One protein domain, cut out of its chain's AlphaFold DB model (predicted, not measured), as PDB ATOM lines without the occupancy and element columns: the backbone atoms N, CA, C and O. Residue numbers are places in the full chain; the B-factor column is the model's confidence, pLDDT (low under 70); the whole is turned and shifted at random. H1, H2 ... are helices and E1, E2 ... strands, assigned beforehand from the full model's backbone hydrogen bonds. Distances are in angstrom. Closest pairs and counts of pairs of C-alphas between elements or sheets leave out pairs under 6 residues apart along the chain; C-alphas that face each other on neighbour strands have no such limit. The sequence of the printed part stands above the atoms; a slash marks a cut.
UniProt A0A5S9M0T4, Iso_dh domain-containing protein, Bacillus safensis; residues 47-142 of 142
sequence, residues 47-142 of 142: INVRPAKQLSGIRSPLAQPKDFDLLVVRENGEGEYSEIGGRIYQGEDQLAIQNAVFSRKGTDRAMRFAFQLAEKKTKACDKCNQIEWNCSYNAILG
ATOM      1  N   ILE A  47     -27.678 -29.350  44.877       91.50
ATOM      2  CA  ILE A  47     -29.020 -29.546  45.421       91.50
ATOM      3  C   ILE A  47     -28.938 -29.763  46.927       91.50
ATOM      4  O   ILE A  47     -28.290 -30.691  47.407       91.50
ATOM      5  N   ASN A  48     -29.643 -28.924  47.677       91.81
ATOM      6  CA  ASN A  48     -29.793 -29.046  49.115       91.81
ATOM      7  C   ASN A  48     -31.249 -29.390  49.453       91.81
ATOM      8  O   ASN A  48     -32.148 -28.570  49.276       91.81
ATOM      9  N   VAL A  49     -31.476 -30.612  49.931       91.19
ATOM     10  CA  VAL A  49     -32.806 -31.099  50.310       91.19
ATOM     11  C   VAL A  49     -33.027 -30.865  51.802       91.19
ATOM     12  O   VAL A  49     -32.226 -31.314  52.620       91.19
ATOM     13  N   ARG A  50     -34.115 -30.179  52.165       92.06
ATOM     14  CA  ARG A  50     -34.473 -29.858  53.556       92.06
ATOM     15  C   ARG A  50     -35.911 -30.291  53.855       92.06
ATOM     16  O   ARG A  50     -36.847 -29.562  53.527       92.06
ATOM     17  N   PRO A  51     -36.107 -31.477  54.453       89.75
ATOM     18  CA  PRO A  51     -37.413 -31.896  54.944       89.75
ATOM     19  C   PRO A  51     -37.836 -31.020  56.126       89.75
ATOM     20  O   PRO A  51     -37.066 -30.833  57.067       89.75
ATOM     21  N   ALA A  52     -39.063 -30.515  56.092       88.44
ATOM     22  CA  ALA A  52     -39.685 -29.778  57.181       88.44
ATOM     23  C   ALA A  52     -41.025 -30.443  57.496       88.44
ATOM     24  O   ALA A  52     -41.968 -30.369  56.712       88.44
ATOM     25  N   LYS A  53     -41.103 -31.119  58.643       88.12
ATOM     26  CA  LYS A  53     -42.272 -31.908  59.028       88.12
ATOM     27  C   LYS A  53     -42.642 -31.664  60.481       88.12
ATOM     28  O   LYS A  53     -41.763 -31.625  61.344       88.12
ATOM     29  N   GLN A  54     -43.937 -31.575  60.759       87.94
ATOM     30  CA  GLN A  54     -44.440 -31.641  62.123       87.94
ATOM     31  C   GLN A  54     -44.276 -33.069  62.660       87.94
ATOM     32  O   GLN A  54     -44.888 -34.016  62.165       87.94
ATOM     33  N   LEU A  55     -43.428 -33.229  63.675       89.25
ATOM     34  CA  LEU A  55     -43.212 -34.513  64.337       89.25
ATOM     35  C   LEU A  55     -44.199 -34.700  65.490       89.25
ATOM     36  O   LEU A  55     -44.494 -33.763  66.235       89.25
ATOM     37  N   SER A  56     -44.678 -35.933  65.654       88.94
ATOM     38  CA  SER A  56     -45.533 -36.295  66.785       88.94
ATOM     39  C   SER A  56     -44.802 -36.047  68.108       88.94
ATOM     40  O   SER A  56     -43.617 -36.349  68.237       88.94
ATOM     41  N   GLY A  57     -45.505 -35.467  69.079       89.19
ATOM     42  CA  GLY A  57     -44.949 -35.124  70.391       89.19
ATOM     43  C   GLY A  57     -44.153 -33.816  70.447       89.19
ATOM     44  O   GLY A  57     -43.823 -33.374  71.546       89.19
ATOM     45  N   ILE A  58     -43.888 -33.149  69.316       91.25
ATOM     46  CA  ILE A  58     -43.219 -31.840  69.300       91.25
ATOM     47  C   ILE A  58     -44.260 -30.724  69.191       91.25
ATOM     48  O   ILE A  58     -45.052 -30.671  68.249       91.25
ATOM     49  N   ARG A  59     -44.247 -29.796  70.154       89.56
ATOM     50  CA  ARG A  59     -45.131 -28.625  70.140       89.56
ATOM     51  C   ARG A  59     -44.711 -27.667  69.027       89.56
ATOM     52  O   ARG A  59     -43.603 -27.139  69.047       89.56
ATOM     53  N   SER A  60     -45.620 -27.410  68.091       88.75
ATOM     54  CA  SER A  60     -45.407 -26.401  67.053       88.75
ATOM     55  C   SER A  60     -45.558 -24.980  67.615       88.75
ATOM     56  O   SER A  60     -46.439 -24.757  68.453       88.75
ATOM     57  N   PRO A  61     -44.751 -24.005  67.151       90.81
ATOM     58  CA  PRO A  61     -44.965 -22.588  67.451       90.81
ATOM     59  C   PRO A  61     -46.181 -21.996  66.715       90.81
ATOM     60  O   PRO A  61     -46.653 -20.924  67.085       90.81
ATOM     61  N   LEU A  62     -46.696 -22.665  65.677       89.38
ATOM     62  CA  LEU A  62     -47.871 -22.204  64.936       89.38
ATOM     63  C   LEU A  62     -49.155 -22.499  65.717       89.38
ATOM     64  O   LEU A  62     -49.330 -23.597  66.243       89.38
ATOM     65  N   ALA A  63     -50.095 -21.549  65.708       88.94
ATOM     66  CA  ALA A  63     -51.397 -21.715  66.357       88.94
ATOM     67  C   ALA A  63     -52.205 -22.893  65.779       88.94
ATOM     68  O   ALA A  63     -52.908 -23.584  66.510       88.94
ATOM     69  N   GLN A  64     -52.098 -23.132  64.468       86.69
ATOM     70  CA  GLN A  64     -52.736 -24.249  63.771       86.69
ATOM     71  C   GLN A  64     -51.754 -24.833  62.748       86.69
ATOM     72  O   GLN A  64     -51.745 -24.404  61.595       86.69
ATOM     73  N   PRO A  65     -50.896 -25.784  63.150       81.69
ATOM     74  CA  PRO A  65     -49.819 -26.273  62.293       81.69
ATOM     75  C   PRO A  65     -50.288 -27.249  61.203       81.69
ATOM     76  O   PRO A  65     -49.563 -27.462  60.237       81.69
ATOM     77  N   LYS A  66     -51.509 -27.793  61.329       86.12
ATOM     78  CA  LYS A  66     -52.187 -28.621  60.314       86.12
ATOM     79  C   LYS A  66     -51.356 -29.809  59.793       86.12
ATOM     80  O   LYS A  66     -51.515 -30.190  58.638       86.12
ATOM     81  N   ASP A  67     -50.504 -30.397  60.634       84.19
ATOM     82  CA  ASP A  67     -49.694 -31.586  60.328       84.19
ATOM     83  C   ASP A  67     -48.877 -31.458  59.032       84.19
ATOM     84  O   ASP A  67     -48.903 -32.335  58.167       84.19
ATOM     85  N   PHE A  68     -48.156 -30.344  58.881       83.62
ATOM     86  CA  PHE A  68     -47.386 -30.076  57.668       83.62
ATOM     87  C   PHE A  68     -46.273 -31.117  57.417       83.62
ATOM     88  O   PHE A  68     -45.566 -31.545  58.335       83.62
ATOM     89  N   ASP A  69     -46.087 -31.481  56.144       86.06
ATOM     90  CA  ASP A  69     -44.994 -32.318  55.625       86.06
ATOM     91  C   ASP A  69     -44.522 -31.713  54.296       86.06
ATOM     92  O   ASP A  69     -45.111 -31.929  53.233       86.06
ATOM     93  N   LEU A  70     -43.489 -30.882  54.391       84.31
ATOM     94  CA  LEU A  70     -42.935 -30.090  53.303       84.31
ATOM     95  C   LEU A  70     -41.518 -30.564  52.986       84.31
ATOM     96  O   LEU A  70     -40.757 -30.989  53.860       84.31
ATOM     97  N   LEU A  71     -41.140 -30.456  51.717       84.94
ATOM     98  CA  LEU A  71     -39.784 -30.731  51.264       84.94
ATOM     99  C   LEU A  71     -39.270 -29.530  50.485       84.94
ATOM    100  O   LEU A  71     -39.747 -29.250  49.389       84.94
ATOM    101  N   VAL A  72     -38.273 -28.845  51.035       85.81
ATOM    102  CA  VAL A  72     -37.622 -27.736  50.343       85.81
ATOM    103  C   VAL A  72     -36.455 -28.287  49.534       85.81
ATOM    104  O   VAL A  72     -35.545 -28.913  50.080       85.81
ATOM    105  N   VAL A  73     -36.478 -28.043  48.227       88.31
ATOM    106  CA  VAL A  73     -35.360 -28.319  47.320       88.31
ATOM    107  C   VAL A  73     -34.714 -26.984  46.987       88.31
ATOM    108  O   VAL A  73     -35.297 -26.161  46.289       88.31
ATOM    109  N   ARG A  74     -33.517 -26.755  47.522       88.94
ATOM    110  CA  ARG A  74     -32.777 -25.507  47.349       88.94
ATOM    111  C   ARG A  74     -31.616 -25.701  46.376       88.94
ATOM    112  O   ARG A  74     -30.788 -26.588  46.583       88.94
ATOM    113  N   GLU A  75     -31.528 -24.832  45.375       88.06
ATOM    114  CA  GLU A  75     -30.328 -24.673  44.548       88.06
ATOM    115  C   GLU A  75     -29.210 -24.044  45.403       88.06
ATOM    116  O   GLU A  75     -29.453 -23.151  46.223       88.06
ATOM    117  N   ASN A  76     -28.009 -24.606  45.313       85.62
ATOM    118  CA  ASN A  76     -26.896 -24.331  46.218       85.62
ATOM    119  C   ASN A  76     -25.576 -24.069  45.467       85.62
ATOM    120  O   ASN A  76     -24.525 -23.979  46.104       85.62
ATOM    121  N   GLY A  77     -25.620 -24.003  44.132       78.38
ATOM    122  CA  GLY A  77     -24.473 -23.780  43.257       78.38
ATOM    123  C   GLY A  77     -24.362 -22.348  42.728       78.38
ATOM    124  O   GLY A  77     -23.245 -21.877  42.522       78.38
ATOM    125  N   GLU A  78     -25.481 -21.648  42.540       82.50
ATOM    126  CA  GLU A  78     -25.558 -20.307  41.948       82.50
ATOM    127  C   GLU A  78     -26.547 -19.394  42.709       82.50
ATOM    128  O   GLU A  78     -26.878 -19.638  43.873       82.50
ATOM    129  N   GLY A  79     -26.955 -18.281  42.095       80.75
ATOM    130  CA  GLY A  79     -27.934 -17.347  42.644       80.75
ATOM    131  C   GLY A  79     -27.328 -16.165  43.388       80.75
ATOM    132  O   GLY A  79     -26.413 -15.501  42.895       80.75
ATOM    133  N   GLU A  80     -27.882 -15.849  44.556       76.06
ATOM    134  CA  GLU A  80     -27.594 -14.624  45.313       76.06
ATOM    135  C   GLU A  80     -26.198 -14.620  45.948       76.06
ATOM    136  O   GLU A  80     -25.646 -13.555  46.231       76.06
ATOM    137  N   TYR A  81     -25.611 -15.804  46.145       66.62
ATOM    138  CA  TYR A  81     -24.242 -15.984  46.633       66.62
ATOM    139  C   TYR A  81     -23.228 -15.971  45.480       66.62
ATOM    140  O   TYR A  81     -22.384 -16.868  45.363       66.62
ATOM    141  N   SER A  82     -23.325 -14.964  44.610       68.44
ATOM    142  CA  SER A  82     -22.359 -14.751  43.535       68.44
ATOM    143  C   SER A  82     -21.173 -13.912  44.023       68.44
ATOM    144  O   SER A  82     -21.312 -13.033  44.871       68.44
ATOM    145  N   GLU A  83     -19.990 -14.175  43.470       68.81
ATOM    146  CA  GLU A  83     -18.801 -13.324  43.653       68.81
ATOM    147  C   GLU A  83     -18.805 -12.128  42.682       68.81
ATOM    148  O   GLU A  83     -17.813 -11.414  42.548       68.81
ATOM    149  N   ILE A  84     -19.921 -11.910  41.978       75.06
ATOM    150  CA  ILE A  84     -20.056 -10.904  40.930       75.06
ATOM    151  C   ILE A  84     -20.700  -9.660  41.538       75.06
ATOM    152  O   ILE A  84     -21.868  -9.649  41.934       75.06
ATOM    153  N   GLY A  85     -19.926  -8.584  41.577       83.75
ATOM    154  CA  GLY A  85     -20.329  -7.322  42.172       83.75
ATOM    155  C   GLY A  85     -19.123  -6.438  42.442       83.75
ATOM    156  O   GLY A  85     -18.083  -6.568  41.797       83.75
ATOM    157  N   GLY A  86     -19.254  -5.540  43.409       84.88
ATOM    158  CA  GLY A  86     -18.154  -4.680  43.821       84.88
ATOM    159  C   GLY A  86     -18.608  -3.525  44.692       84.88
ATOM    160  O   GLY A  86     -19.784  -3.394  45.031       84.88
ATOM    161  N   ARG A  87     -17.656  -2.672  45.056       87.31
ATOM    162  CA  ARG A  87     -17.926  -1.402  45.724       87.31
ATOM    163  C   ARG A  87     -17.412  -0.270  44.855       87.31
ATOM    164  O   ARG A  87     -16.305  -0.358  44.327       87.31
ATOM    165  N   ILE A  88     -18.219   0.768  44.717       86.19
ATOM    166  CA  ILE A  88     -17.876   2.002  44.019       86.19
ATOM    167  C   ILE A  88     -17.865   3.108  45.076       86.19
ATOM    168  O   ILE A  88     -18.779   3.180  45.892       86.19
ATOM    169  N   TYR A  89     -16.814   3.931  45.077       87.06
ATOM    170  CA  TYR A  89     -16.547   4.960  46.092       87.06
ATOM    171  C   TYR A  89     -16.343   4.421  47.531       87.06
ATOM    172  O   TYR A  89     -16.493   3.229  47.825       87.06
ATOM    173  N   GLN A  90     -15.909   5.304  48.434       83.56
ATOM    174  CA  GLN A  90     -15.672   5.034  49.860       83.56
ATOM    175  C   GLN A  90     -16.213   6.198  50.705       83.56
ATOM    176  O   GLN A  90     -16.378   7.299  50.188       83.56
ATOM    177  N   GLY A  91     -16.447   5.972  52.002       84.44
ATOM    178  CA  GLY A  91     -17.022   6.985  52.895       84.44
ATOM    179  C   GLY A  91     -18.544   7.065  52.771       84.44
ATOM    180  O   GLY A  91     -19.191   6.039  52.575       84.44
ATOM    181  N   GLU A  92     -19.109   8.266  52.899       88.19
ATOM    182  CA  GLU A  92     -20.566   8.482  52.862       88.19
ATOM    183  C   GLU A  92     -21.185   8.195  51.484       88.19
ATOM    184  O   GLU A  92     -22.307   7.704  51.413       88.19
ATOM    185  N   ASP A  93     -20.427   8.386  50.400       91.06
ATOM    186  CA  ASP A  93     -20.882   8.136  49.024       91.06
ATOM    187  C   ASP A  93     -20.693   6.674  48.568       91.06
ATOM    188  O   ASP A  93     -20.772   6.364  47.377       91.06
ATOM    189  N   GLN A  94     -20.388   5.755  49.493       92.25
ATOM    190  CA  GLN A  94     -20.128   4.358  49.154       92.25
ATOM    191  C   GLN A  94     -21.362   3.672  48.554       92.25
ATOM    192  O   GLN A  94     -22.438   3.625  49.144       92.25
ATOM    193  N   LEU A  95     -21.146   3.008  47.420       90.12
ATOM    194  CA  LEU A  95     -22.127   2.181  46.735       90.12
ATOM    195  C   LEU A  95     -21.648   0.728  46.684       90.12
ATOM    196  O   LEU A  95     -20.489   0.452  46.372       90.12
ATOM    197  N   ALA A  96     -22.545  -0.217  46.964       89.94
ATOM    198  CA  ALA A  96     -22.290  -1.647  46.828       89.94
ATOM    199  C   ALA A  96     -23.189  -2.242  45.739       89.94
ATOM    200  O   ALA A  96     -24.396  -2.008  45.722       89.94
ATOM    201  N   ILE A  97     -22.591  -3.025  44.846       88.81
ATOM    202  CA  ILE A  97     -23.286  -3.781  43.806       88.81
ATOM    203  C   ILE A  97     -23.169  -5.257  44.155       88.81
ATOM    204  O   ILE A  97     -22.061  -5.769  44.325       88.81
ATOM    205  N   GLN A  98     -24.308  -5.937  44.221       84.00
ATOM    206  CA  GLN A  98     -24.390  -7.380  44.391       84.00
ATOM    207  C   GLN A  98     -25.331  -7.942  43.332       84.00
ATOM    208  O   GLN A  98     -26.496  -7.554  43.267       84.00
ATOM    209  N   ASN A  99     -24.826  -8.863  42.515       85.25
ATOM    210  CA  ASN A  99     -25.622  -9.513  41.486       85.25
ATOM    211  C   ASN A  99     -26.053 -10.904  41.946       85.25
ATOM    212  O   ASN A  99     -25.269 -11.653  42.527       85.25
ATOM    213  N   ALA A 100     -27.291 -11.268  41.629       83.50
ATOM    214  CA  ALA A 100     -27.746 -12.647  41.690       83.50
ATOM    215  C   ALA A 100     -27.719 -13.213  40.268       83.50
ATOM    216  O   ALA A 100     -28.374 -12.676  39.374       83.50
ATOM    217  N   VAL A 101     -26.921 -14.257  40.046       83.88
ATOM    218  CA  VAL A 101     -26.727 -14.838  38.712       83.88
ATOM    219  C   VAL A 101     -27.263 -16.254  38.710       83.88
ATOM    220  O   VAL A 101     -26.818 -17.097  39.484       83.88
ATOM    221  N   PHE A 102     -28.209 -16.502  37.814       85.25
ATOM    222  CA  PHE A 102     -28.874 -17.786  37.659       85.25
ATOM    223  C   PHE A 102     -28.697 -18.254  36.220       85.25
ATOM    224  O   PHE A 102     -28.918 -17.493  35.275       85.25
ATOM    225  N   SER A 103     -28.296 -19.505  36.040       89.06
ATOM    226  CA  SER A 103     -28.154 -20.119  34.730       89.06
ATOM    227  C   SER A 103     -29.360 -21.002  34.433       89.06
ATOM    228  O   SER A 103     -29.952 -21.629  35.314       89.06
ATOM    229  N   ARG A 104     -29.705 -21.130  33.145       88.62
ATOM    230  CA  ARG A 104     -30.736 -22.086  32.716       88.62
ATOM    231  C   ARG A 104     -30.374 -23.515  33.140       88.62
ATOM    232  O   ARG A 104     -31.253 -24.259  33.548       88.62
ATOM    233  N   LYS A 105     -29.087 -23.879  33.096       89.81
ATOM    234  CA  LYS A 105     -28.586 -25.208  33.487       89.81
ATOM    235  C   LYS A 105     -28.809 -25.497  34.976       89.81
ATOM    236  O   LYS A 105     -29.289 -26.580  35.308       89.81
ATOM    237  N   GLY A 106     -28.439 -24.568  35.861       87.94
ATOM    238  CA  GLY A 106     -28.599 -24.733  37.309       87.94
ATOM    239  C   GLY A 106     -30.071 -24.803  37.701       87.94
ATOM    240  O   GLY A 106     -30.496 -25.771  38.339       87.94
ATOM    241  N   THR A 107     -30.849 -23.850  37.190       88.81
ATOM    242  CA  THR A 107     -32.307 -23.777  37.352       88.81
ATOM    243  C   THR A 107     -33.013 -25.057  36.896       88.81
ATOM    244  O   THR A 107     -33.715 -25.694  37.682       88.81
ATOM    245  N   ASP A 108     -32.814 -25.475  35.641       90.88
ATOM    246  CA  ASP A 108     -33.503 -26.627  35.044       90.88
ATOM    247  C   ASP A 108     -33.194 -27.923  35.804       90.88
ATOM    248  O   ASP A 108     -34.098 -28.698  36.115       90.88
ATOM    249  N   ARG A 109     -31.935 -28.127  36.208       91.06
ATOM    250  CA  ARG A 109     -31.536 -29.271  37.037       91.06
ATOM    251  C   ARG A 109     -32.267 -29.288  38.381       91.06
ATOM    252  O   ARG A 109     -32.790 -30.335  38.766       91.06
ATOM    253  N   ALA A 110     -32.301 -28.159  39.091       89.38
ATOM    254  CA  ALA A 110     -32.969 -28.068  40.388       89.38
ATOM    255  C   ALA A 110     -34.475 -28.322  40.268       89.38
ATOM    256  O   ALA A 110     -35.044 -29.079  41.057       89.38
ATOM    257  N   MET A 111     -35.098 -27.769  39.229       88.25
ATOM    258  CA  MET A 111     -36.515 -27.972  38.950       88.25
ATOM    259  C   MET A 111     -36.836 -29.417  38.607       88.25
ATOM    260  O   MET A 111     -37.709 -30.009  39.242       88.25
ATOM    261  N   ARG A 112     -36.111 -30.028  37.665       90.88
ATOM    262  CA  ARG A 112     -36.302 -31.442  37.311       90.88
ATOM    263  C   ARG A 112     -36.196 -32.344  38.532       90.88
ATOM    264  O   ARG A 112     -37.044 -33.212  38.715       90.88
ATOM    265  N   PHE A 113     -35.195 -32.116  39.380       91.31
ATOM    266  CA  PHE A 113     -35.020 -32.889  40.604       91.31
ATOM    267  C   PHE A 113     -36.201 -32.716  41.572       91.31
ATOM    268  O   PHE A 113     -36.718 -33.706  42.092       91.31
ATOM    269  N   ALA A 114     -36.680 -31.484  41.770       88.62
ATOM    270  CA  ALA A 114     -37.850 -31.213  42.605       88.62
ATOM    271  C   ALA A 114     -39.119 -31.899  42.073       88.62
ATOM    272  O   ALA A 114     -39.822 -32.554  42.843       88.62
ATOM    273  N   PHE A 115     -39.385 -31.825  40.764       87.81
ATOM    274  CA  PHE A 115     -40.533 -32.495  40.140       87.81
ATOM    275  C   PHE A 115     -40.443 -34.022  40.237       87.81
ATOM    276  O   PHE A 115     -41.436 -34.670  40.561       87.81
ATOM    277  N   GLN A 116     -39.260 -34.604  40.035       89.69
ATOM    278  CA  GLN A 116     -39.049 -36.046  40.203       89.69
ATOM    279  C   GLN A 116     -39.291 -36.504  41.647       89.69
ATOM    280  O   GLN A 116     -39.859 -37.573  41.875       89.69
ATOM    281  N   LEU A 117     -38.864 -35.714  42.636       87.69
ATOM    282  CA  LEU A 117     -39.141 -35.998  44.044       87.69
ATOM    283  C   LEU A 117     -40.625 -35.868  44.373       87.69
ATOM    284  O   LEU A 117     -41.156 -36.711  45.098       87.69
ATOM    285  N   ALA A 118     -41.285 -34.844  43.832       84.75
ATOM    286  CA  ALA A 118     -42.715 -34.650  43.992       84.75
ATOM    287  C   ALA A 118     -43.484 -35.849  43.429       84.75
ATOM    288  O   ALA A 118     -44.232 -36.463  44.175       84.75
ATOM    289  N   GLU A 119     -43.214 -36.278  42.191       83.44
ATOM    290  CA  GLU A 119     -43.890 -37.432  41.579       83.44
ATOM    291  C   GLU A 119     -43.755 -38.711  42.428       83.44
ATOM    292  O   GLU A 119     -44.724 -39.454  42.614       83.44
ATOM    293  N   LYS A 120     -42.568 -38.955  42.996       81.31
ATOM    294  CA  LYS A 120     -42.337 -40.090  43.906       81.31
ATOM    295  C   LYS A 120     -43.124 -39.960  45.214       81.31
ATOM    296  O   LYS A 120     -43.613 -40.969  45.716       81.31
ATOM    297  N   LYS A 121     -43.253 -38.749  45.766       68.69
ATOM    298  CA  LYS A 121     -43.993 -38.480  47.013       68.69
ATOM    299  C   LYS A 121     -45.510 -38.494  46.823       68.69
ATOM    300  O   LYS A 121     -46.196 -39.022  47.692       68.69
ATOM    301  N   THR A 122     -46.040 -37.986  45.711       56.91
ATOM    302  CA  THR A 122     -47.491 -37.973  45.442       56.91
ATOM    303  C   THR A 122     -48.049 -39.387  45.290       56.91
ATOM    304  O   THR A 122     -49.171 -39.648  45.701       56.91
ATOM    305  N   LYS A 123     -47.246 -40.342  44.798       49.97
ATOM    306  CA  LYS A 123     -47.612 -41.772  44.786       49.97
ATOM    307  C   LYS A 123     -47.653 -42.411  46.186       49.97
ATOM    308  O   LYS A 123     -48.142 -43.528  46.315       49.97
ATOM    309  N   ALA A 124     -47.142 -41.732  47.217       42.28
ATOM    310  CA  ALA A 124     -47.011 -42.251  48.579       42.28
ATOM    311  C   ALA A 124     -47.813 -41.470  49.645       42.28
ATOM    312  O   ALA A 124     -47.882 -41.933  50.783       42.28
ATOM    313  N   CYS A 125     -48.388 -40.294  49.343       34.44
ATOM    314  CA  CYS A 125     -49.090 -39.465  50.334       34.44
ATOM    315  C   CYS A 125     -50.067 -38.448  49.700       34.44
ATOM    316  O   CYS A 125     -49.640 -37.569  48.954       34.44
ATOM    317  N   ASP A 126     -51.348 -38.492  50.093       40.84
ATOM    318  CA  ASP A 126     -52.435 -37.619  49.595       40.84
ATOM    319  C   ASP A 126     -52.380 -36.151  50.089       40.84
ATOM    320  O   ASP A 126     -53.191 -35.324  49.675       40.84
ATOM    321  N   LYS A 127     -51.455 -35.796  50.998       44.50
ATOM    322  CA  LYS A 127     -51.411 -34.474  51.672       44.50
ATOM    323  C   LYS A 127     -50.160 -33.630  51.389       44.50
ATOM    324  O   LYS A 127     -49.978 -32.590  52.020       44.50
ATOM    325  N   CYS A 128     -49.286 -34.039  50.468       43.16
ATOM    326  CA  CYS A 128     -48.043 -33.313  50.173       43.16
ATOM    327  C   CYS A 128     -48.308 -32.091  49.265       43.16
ATOM    328  O   CYS A 128     -47.984 -32.093  48.081       43.16
ATOM    329  N   ASN A 129     -48.915 -31.040  49.816       41.59
ATOM    330  CA  ASN A 129     -49.295 -29.844  49.068       41.59
ATOM    331  C   ASN A 129     -48.439 -28.655  49.503       41.59
ATOM    332  O   ASN A 129     -48.875 -27.914  50.375       41.59
ATOM    333  N   GLN A 130     -47.245 -28.495  48.918       44.00
ATOM    334  CA  GLN A 130     -46.613 -27.201  48.590       44.00
ATOM    335  C   GLN A 130     -45.130 -27.392  48.247       44.00
ATOM    336  O   GLN A 130     -44.340 -27.874  49.057       44.00
ATOM    337  N   ILE A 131     -44.757 -26.974  47.037       48.38
ATOM    338  CA  ILE A 131     -43.376 -26.638  46.688       48.38
ATOM    339  C   ILE A 131     -43.338 -25.114  46.639       48.38
ATOM    340  O   ILE A 131     -43.982 -24.513  45.778       48.38
ATOM    341  N   GLU A 132     -42.644 -24.489  47.586       39.44
ATOM    342  CA  GLU A 132     -42.430 -23.044  47.559       39.44
ATOM    343  C   GLU A 132     -41.262 -22.712  46.627       39.44
ATOM    344  O   GLU A 132     -40.151 -23.225  46.780       39.44
ATOM    345  N   TRP A 133     -41.539 -21.851  45.649       44.06
ATOM    346  CA  TRP A 133     -40.583 -21.372  44.656       44.06
ATOM    347  C   TRP A 133     -40.314 -19.893  44.884       44.06
ATOM    348  O   TRP A 133     -41.248 -19.099  44.988       44.06
ATOM    349  N   ASN A 134     -39.039 -19.506  44.914       42.59
ATOM    350  CA  ASN A 134     -38.682 -18.095  44.953       42.59
ATOM    351  C   ASN A 134     -38.789 -17.488  43.540       42.59
ATOM    352  O   ASN A 134     -38.393 -18.108  42.551       42.59
ATOM    353  N   CYS A 135     -39.363 -16.288  43.451       33.25
ATOM    354  CA  CYS A 135     -39.994 -15.723  42.250       33.25
ATOM    355  C   CYS A 135     -39.040 -15.416  41.066       33.25
ATOM    356  O   CYS A 135     -39.502 -15.136  39.961       33.25
ATOM    357  N   SER A 136     -37.720 -15.495  41.261       41.56
ATOM    358  CA  SER A 136     -36.691 -15.122  40.273       41.56
ATOM    359  C   SER A 136     -36.571 -16.083  39.080       41.56
ATOM    360  O   SER A 136     -36.061 -15.701  38.029       41.56
ATOM    361  N   TYR A 137     -37.046 -17.325  39.209       45.38
ATOM    362  CA  TYR A 137     -36.815 -18.380  38.210       45.38
ATOM    363  C   TYR A 137     -37.820 -18.399  37.047       45.38
ATOM    364  O   TYR A 137     -37.493 -18.891  35.967       45.38
ATOM    365  N   ASN A 138     -39.011 -17.812  37.219       43.41
ATOM    366  CA  ASN A 138     -40.046 -17.792  36.174       43.41
ATOM    367  C   ASN A 138     -39.617 -17.012  34.916       43.41
ATOM    368  O   ASN A 138     -40.094 -17.312  33.828       43.41
ATOM    369  N   ALA A 139     -38.690 -16.056  35.041       42.25
ATOM    370  CA  ALA A 139     -38.186 -15.275  33.909       42.25
ATOM    371  C   ALA A 139     -37.209 -16.052  33.003       42.25
ATOM    372  O   ALA A 139     -37.039 -15.698  31.842       42.25
ATOM    373  N   ILE A 140     -36.565 -17.109  33.514       47.66
ATOM    374  CA  ILE A 140     -35.517 -17.858  32.791       47.66
ATOM    375  C   ILE A 140     -36.107 -18.984  31.937       47.66
ATOM    376  O   ILE A 140     -35.455 -19.469  31.017       47.66
ATOM    377  N   LEU A 141     -37.337 -19.407  32.224       44.94
ATOM    378  CA  LEU A 141     -38.001 -20.516  31.536       44.94
ATOM    379  C   LEU A 141     -38.936 -20.079  30.404       44.94
ATOM    380  O   LEU A 141     -39.562 -20.947  29.798       44.94
ATOM    381  N   GLY A 142     -38.992 -18.773  30.120       33.59
ATOM    382  CA  GLY A 142     -39.537 -18.246  28.868       33.59
ATOM    383  C   GLY A 142     -38.744 -18.717  27.653       33.59
ATOM    384  O   GLY A 142     -37.500 -18.892  27.772       33.59
TER     385      GLY A 142
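What this domain is: This is residues 47 to 142 of the 142 residues of the protein "Iso_dh domain-containing protein" of Bacillus safensis (UniProt A0A5S9M0T4). A two-stranded hairpin, E1 and E2, has the single helix H1 running beside it, mainly along E2, while a second, smaller hairpin, E3 and E4, lies away from them at one end of the elongated whole. The tips of the model, residues 57 to 64 and residues 89 to 94, stick out free, and residues 123 to 142 fold back from the end of H1 as a stretch with no named element. The printed part has 96 residues, with four named strands and one named helix in the order E1, E2, E3, E4, H1; the two sheets, E1 - E2 and E3 - E4, are antiparallel. The class is mixed, helices and strands, with 41 residues, under half of those printed, in named elements. The whole is only just loose, close to extended, with a radius of gyration of the C-alphas of 18.6 A and spans of 54 by 34 by 20 A.

Where its parts are: E1 is residues 47 to 53, 19.1 A long, and begins at C-alpha 47 at (-29.020, -29.546, 45.421). E2 is residues 69 to 75, 19.9 A long. E3 is residues 85 to 88, 9.8 A long, with C-alpha 88 at (-17.876, 2.002, 44.019). E4 is residues 95 to 98, 10.1 A long. H1 is residues 104 to 122, 26.4 A long, and ends at C-alpha 122 at (-47.491, -37.973, 45.442).

How they stand to each other: E1 and E2 form an antiparallel hairpin, their directions 162 degrees apart; N 48 and O 74 are 2.8 A apart and N 72 and O 50 are 3.0 A apart, both within hydrogen-bond range. The closest C-alphas of E2 and H1 are those of Glu 75 and Ala 110, 6.0 A apart. The closest C-alphas of E1 and H1 are those of Ile 47 and Ala 110, 6.6 A apart. In H1 every O i to N i+4 pair is within hydrogen-bond range. E3 and E4 form the other antiparallel hairpin, at 176 degrees, with N 88 and O 95 within hydrogen-bond range at 2.8 A. E3 is apart from E1, E2 and H1; E4 is apart from E1 and E2.

The domain as a whole: The two C-alphas farthest apart are those of Gly 91 and Lys 123, at 58.1 A. The printed part has no cut and ends at Gly 142, the chain's last residue. The link from E1 to E2, 15 residues, is long; those from E2 to E3 and from E3 to E4 are short, and that from E4 to H1 is tight. The mean pLDDT of the printed part is 76.7, and residues 81 to 83 and 121 to 142 are under 70.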